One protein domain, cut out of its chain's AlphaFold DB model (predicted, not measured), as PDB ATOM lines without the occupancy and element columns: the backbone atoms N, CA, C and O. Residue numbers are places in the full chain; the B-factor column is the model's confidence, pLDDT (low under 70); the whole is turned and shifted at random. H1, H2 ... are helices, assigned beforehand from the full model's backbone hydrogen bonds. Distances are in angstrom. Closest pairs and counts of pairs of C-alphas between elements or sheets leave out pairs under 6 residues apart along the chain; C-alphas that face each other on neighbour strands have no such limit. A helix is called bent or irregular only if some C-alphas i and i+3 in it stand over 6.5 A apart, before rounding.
ATOM      1  N   LEU A  81      29.322  34.429  24.356       88.50
ATOM      2  CA  LEU A  81      29.679  33.011  24.382       88.50
ATOM      3  C   LEU A  81      31.156  32.766  24.718       88.50
ATOM      4  O   LEU A  81      32.048  33.518  24.324       88.50
ATOM      5  N   ASP A  82      31.406  31.625  25.362       87.94
ATOM      6  CA  ASP A  82      32.753  31.121  25.618       87.94
ATOM      7  C   ASP A  82      33.506  30.843  24.304       87.94
ATOM      8  O   ASP A  82      32.917  30.484  23.277       87.94
ATOM      9  N   HIS A  83      34.838  30.930  24.355       84.50
ATOM     10  CA  HIS A  83      35.713  30.707  23.199       84.50
ATOM     11  C   HIS A  83      35.433  29.372  22.484       84.50
ATOM     12  O   HIS A  83      35.317  29.344  21.261       84.50
ATOM     13  N   GLN A  84      35.217  28.295  23.249       81.25
ATOM     14  CA  GLN A  84      34.909  26.963  22.713       81.25
ATOM     15  C   GLN A  84      33.586  26.928  21.935       81.25
ATOM     16  O   GLN A  84      33.484  26.299  20.883       81.25
ATOM     17  N   SER A  85      32.556  27.613  22.437       82.50
ATOM     18  CA  SER A  85      31.256  27.687  21.771       82.50
ATOM     19  C   SER A  85      31.335  28.509  20.487       82.50
ATOM     20  O   SER A  85      30.699  28.152  19.497       82.50
ATOM     21  N   ARG A  86      32.146  29.574  20.472       87.62
ATOM     22  CA  ARG A  86      32.381  30.382  19.270       87.62
ATOM     23  C   ARG A  86      33.116  29.596  18.179       87.62
ATOM     24  O   ARG A  86      32.706  29.663  17.026       87.62
ATOM     25  N   GLU A  87      34.136  28.809  18.527       85.88
ATOM     26  CA  GLU A  87      34.831  27.939  17.562       85.88
ATOM     27  C   GLU A  87      33.908  26.876  16.965       85.88
ATOM     28  O   GLU A  87      33.990  26.574  15.777       85.88
ATOM     29  N   LEU A  88      32.980  26.329  17.752       81.12
ATOM     30  CA  LEU A  88      31.997  25.389  17.222       81.12
ATOM     31  C   LEU A  88      31.085  26.044  16.184       81.12
ATOM     32  O   LEU A  88      30.788  25.425  15.161       81.12
ATOM     33  N   ILE A  89      30.627  27.268  16.455       87.38
ATOM     34  CA  ILE A  89      29.810  28.036  15.513       87.38
ATOM     35  C   ILE A  89      30.606  28.280  14.222       87.38
ATOM     36  O   ILE A  89      30.064  28.025  13.149       87.38
ATOM     37  N   ASP A  90      31.893  28.635  14.316       87.75
ATOM     38  CA  ASP A  90      32.795  28.778  13.157       87.75
ATOM     39  C   ASP A  90      32.918  27.459  12.373       87.75
ATOM     40  O   ASP A  90      32.680  27.404  11.165       87.75
ATOM     41  N   PHE A  91      33.192  26.341  13.054       87.38
ATOM     42  CA  PHE A  91      33.284  25.031  12.405       87.38
ATOM     43  C   PHE A  91      31.978  24.623  11.714       87.38
ATOM     44  O   PHE A  91      32.014  24.020  10.641       87.38
ATOM     45  N   ARG A  92      30.833  24.942  12.321       87.94
ATOM     46  CA  ARG A  92      29.497  24.570  11.842       87.94
ATOM     47  C   ARG A  92      29.015  25.411  10.676       87.94
ATOM     48  O   ARG A  92      28.508  24.849   9.710       87.94
ATOM     49  N   TYR A  93      29.111  26.727  10.805       87.12
ATOM     50  CA  TYR A  93      28.425  27.668   9.927       87.12
ATOM     51  C   TYR A  93      29.384  28.388   8.980       87.12
ATOM     52  O   TYR A  93      29.036  28.545   7.814       87.12
ATOM     53  N   ASP A  94      30.593  28.741   9.425       87.12
ATOM     54  CA  ASP A  94      31.573  29.431   8.574       87.12
ATOM     55  C   ASP A  94      32.369  28.443   7.707       87.12
ATOM     56  O   ASP A  94      32.591  28.676   6.518       87.12
ATOM     57  N   ARG A  95      32.764  27.294   8.274       87.56
ATOM     58  CA  ARG A  95      33.534  26.253   7.561       87.56
ATOM     59  C   ARG A  95      32.692  25.101   7.023       87.56
ATOM     60  O   ARG A  95      33.185  24.338   6.196       87.56
ATOM     61  N   GLY A  96      31.452  24.956   7.491       87.31
ATOM     62  CA  GLY A  96      30.523  23.926   7.015       87.31
ATOM     63  C   GLY A  96      30.941  22.482   7.322       87.31
ATOM     64  O   GLY A  96      30.609  21.580   6.555       87.31
ATOM     65  N   LEU A  97      31.681  22.242   8.409       87.56
ATOM     66  CA  LEU A  97      32.168  20.906   8.766       87.56
ATOM     67  C   LEU A  97      31.043  19.996   9.285       87.56
ATOM     68  O   LEU A  97      30.159  20.398  10.050       87.56
ATOM     69  N   THR A  98      31.115  18.716   8.924       87.75
ATOM     70  CA  THR A  98      30.187  17.674   9.389       87.75
ATOM     71  C   THR A  98      30.433  17.293  10.854       87.75
ATOM     72  O   THR A  98      31.454  17.633  11.449       87.75
ATOM     73  N   MET A  99      29.467  16.624  11.504       83.00
ATOM     74  CA  MET A  99      29.564  16.326  12.954       83.00
ATOM     75  C   MET A  99      30.758  15.406  13.237       83.00
ATOM     76  O   MET A  99      31.418  15.510  14.267       83.00
ATOM     77  N   GLU A 100      31.060  14.541  12.280       85.12
ATOM     78  CA  GLU A 100      32.174  13.613  12.257       85.12
ATOM     79  C   GLU A 100      33.520  14.318  12.112       85.12
ATOM     80  O   GLU A 100      34.470  13.956  12.802       85.12
ATOM     81  N   GLU A 101      33.617  15.307  11.224       85.94
ATOM     82  CA  GLU A 101      34.849  16.073  11.020       85.94
ATOM     83  C   GLU A 101      35.169  16.919  12.246       85.94
ATOM     84  O   GLU A 101      36.291  16.860  12.744       85.94
ATOM     85  N   ILE A 102      34.171  17.612  12.799       85.12
ATOM     86  CA  ILE A 102      34.342  18.381  14.037       85.12
ATOM     87  C   ILE A 102      34.728  17.451  15.190       85.12
ATOM     88  O   ILE A 102      35.664  17.743  15.926       85.12
ATOM     89  N   GLY A 103      34.076  16.289  15.312       82.25
ATOM     90  CA  GLY A 103      34.439  15.289  16.315       82.25
ATOM     91  C   GLY A 103      35.900  14.847  16.205       82.25
ATOM     92  O   GLY A 103      36.610  14.814  17.207       82.25
ATOM     93  N   LYS A 104      36.398  14.600  14.986       83.12
ATOM     94  CA  LYS A 104      37.817  14.283  14.754       83.12
ATOM     95  C   LYS A 104      38.749  15.426  15.165       83.12
ATOM     96  O   LYS A 104      39.761  15.151  15.801       83.12
ATOM     97  N   PHE A 105      38.417  16.676  14.830       79.25
ATOM     98  CA  PHE A 105      39.222  17.849  15.204       79.25
ATOM     99  C   PHE A 105      39.273  18.068  16.718       79.25
ATOM    100  O   PHE A 105      40.330  18.374  17.262       79.25
ATOM    101  N   CYS A 106      38.151  17.866  17.404       72.81
ATOM    102  CA  CYS A 106      38.041  18.050  18.847       72.81
ATOM    103  C   CYS A 106      38.422  16.797  19.662       72.81
ATOM    104  O   CYS A 106      38.411  16.845  20.889       72.81
ATOM    105  N   GLY A 107      38.740  15.672  19.008       75.94
ATOM    106  CA  GLY A 107      39.079  14.408  19.673       75.94
ATOM    107  C   GLY A 107      37.893  13.705  20.347       75.94
ATOM    108  O   GLY A 107      38.093  12.930  21.281       75.94
ATOM    109  N   VAL A 108      36.661  13.957  19.896       73.50
ATOM    110  CA  VAL A 108      35.428  13.394  20.467       73.50
ATOM    111  C   VAL A 108      34.566  12.668  19.438       73.50
ATOM    112  O   VAL A 108      34.669  12.859  18.228       73.50
ATOM    113  N   SER A 109      33.687  11.791  19.923       76.81
ATOM    114  CA  SER A 109      32.790  11.028  19.054       76.81
ATOM    115  C   SER A 109      31.685  11.912  18.467       76.81
ATOM    116  O   SER A 109      31.183  12.805  19.148       76.81
ATOM    117  N   LYS A 110      31.217  11.594  17.249       75.38
ATOM    118  CA  LYS A 110      30.045  12.227  16.599       75.38
ATOM    119  C   LYS A 110      28.822  12.310  17.526       75.38
ATOM    120  O   LYS A 110      28.046  13.261  17.465       75.38
ATOM    121  N   MET A 111      28.639  11.297  18.371       72.06
ATOM    122  CA  MET A 111      27.522  11.243  19.305       72.06
ATOM    123  C   MET A 111      27.623  12.370  20.334       72.06
ATOM    124  O   MET A 111      26.664  13.100  20.525       72.06
ATOM    125  N   THR A 112      28.808  12.595  20.901       60.91
ATOM    126  CA  THR A 112      29.087  13.691  21.847       60.91
ATOM    127  C   THR A 112      28.884  15.067  21.210       60.91
ATOM    128  O   THR A 112      28.334  15.964  21.841       60.91
ATOM    129  N   VAL A 113      29.259  15.202  19.935       63.41
ATOM    130  CA  VAL A 113      29.036  16.408  19.124       63.41
ATOM    131  C   VAL A 113      27.539  16.725  18.973       63.41
ATOM    132  O   VAL A 113      27.149  17.891  18.978       63.41
ATOM    133  N   SER A 114      26.703  15.687  18.851       65.31
ATOM    134  CA  SER A 114      25.263  15.814  18.578       65.31
ATOM    135  C   SER A 114      24.386  15.846  19.826       65.31
ATOM    136  O   SER A 114      23.301  16.417  19.765       65.31
ATOM    137  N   LEU A 115      24.807  15.211  20.925       57.91
ATOM    138  CA  LEU A 115      23.901  14.946  22.043       57.91
ATOM    139  C   LEU A 115      23.680  16.139  22.966       57.91
ATOM    140  O   LEU A 115      22.606  16.230  23.542       57.91
ATOM    141  N   ASP A 116      24.685  16.994  23.169       52.22
ATOM    142  CA  ASP A 116      24.677  17.770  24.418       52.22
ATOM    143  C   ASP A 116      25.211  19.199  24.312       52.22
ATOM    144  O   ASP A 116      25.146  19.961  25.270       52.22
ATOM    145  N   GLY A 117      25.863  19.585  23.210       53.47
ATOM    146  CA  GLY A 117      26.702  20.790  23.264       53.47
ATOM    147  C   GLY A 117      27.744  20.731  24.405       53.47
ATOM    148  O   GLY A 117      28.370  21.744  24.719       53.47
ATOM    149  N   SER A 118      27.962  19.549  25.012       49.78
ATOM    150  CA  SER A 118      28.915  19.263  26.091       49.78
ATOM    151  C   SER A 118      30.324  19.126  25.520       49.78
ATOM    152  O   SER A 118      31.074  18.179  25.756       49.78
ATOM    153  N   TRP A 119      30.696  20.145  24.762       53.56
ATOM    154  CA  TRP A 119      32.046  20.433  24.321       53.56
ATOM    155  C   TRP A 119      32.904  20.995  25.447       53.56
ATOM    156  O   TRP A 119      34.113  21.080  25.283       53.56
ATOM    157  N   ARG A 120      32.318  21.287  26.620       54.12
ATOM    158  CA  ARG A 120      33.068  21.668  27.829       54.12
ATOM    159  C   ARG A 120      34.144  20.641  28.215       54.12
ATOM    160  O   ARG A 120      35.073  20.976  28.940       54.12
ATOM    161  N   LEU A 121      34.027  19.395  27.741       50.47
ATOM    162  CA  LEU A 121      35.022  18.334  27.939       50.47
ATOM    163  C   LEU A 121      36.109  18.292  26.856       50.47
ATOM    164  O   LEU A 121      37.145  17.659  27.063       50.47
ATOM    165  N   CYS A 122      35.916  18.969  25.722       55.34
ATOM    166  CA  CYS A 122      36.963  19.153  24.727       55.34
ATOM    167  C   CYS A 122      37.963  20.162  25.267       55.34
ATOM    168  O   CYS A 122      37.847  21.364  25.047       55.34
ATOM    169  N   ARG A 123      38.970  19.678  25.988       51.19
ATOM    170  CA  ARG A 123      40.192  20.447  26.190       51.19
ATOM    171  C   ARG A 123      40.835  20.562  24.806       51.19
ATOM    172  O   ARG A 123      41.524  19.640  24.379       51.19
ATOM    173  N   LEU A 124      40.534  21.642  24.080       50.78
ATOM    174  CA  LEU A 124      41.297  22.057  22.907       50.78
ATOM    175  C   LEU A 124      42.705  22.396  23.404       50.78
ATOM    176  O   LEU A 124      43.048  23.550  23.624       50.78
TER     177      LEU A 124
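Overview. This is residues 81 to 124 of the 170 residues of the protein "RNA polymerase sigma factor" of uncultured Oscillibacter sp (UniProt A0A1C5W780). One longer helix, H1, stands to one side of a pair of short helices, H2 and H3, which meet as an L near their first residues. After H3 the last residues, 116 to 124, form a tail with no named helix. The printed part has 44 residues with three named helices in the order H1, H2, H3, and is all helix. It is compact and rounded, with a radius of gyration of the C-alphas of 9.3 A and spans of 21 by 20 by 17 A.

Along the chain. H1 is residues 83 to 94, 15.3 A long, from C-alpha 83 at (35.713, 30.707, 23.199). It is neither bent nor irregular, but only just: C-alphas 91 and 94 are 6.1 A apart. H2 is residues 99 to 106, 10.5 A. H3 is residues 110 to 115, 8.6 A, ending with C-alpha 115 at (23.901, 14.946, 22.043).

Arrangement. H1 and H2 are close but not clearly touching; their closest C-alphas, of Phe 91 and Ile 102, are 6.9 A apart. They run opposite ways at a steep tilt of 40 degrees. H2 and H3 touch, about perpendicular at 75 degrees, with the C-alphas of Glu 100 and Lys 110 closest at 5.0 A. H1 and H3 are apart. In H1, H2 and H3 every O i to N i+4 pair is within hydrogen-bond range.

Size, cuts and confidence. The farthest C-alphas, of Leu 81 and Glu 100, are 23.0 A apart. The printed part has no cut, and both links are tight. Mean pLDDT of the printed part is 75.1; residues 112 to 124 are under 70.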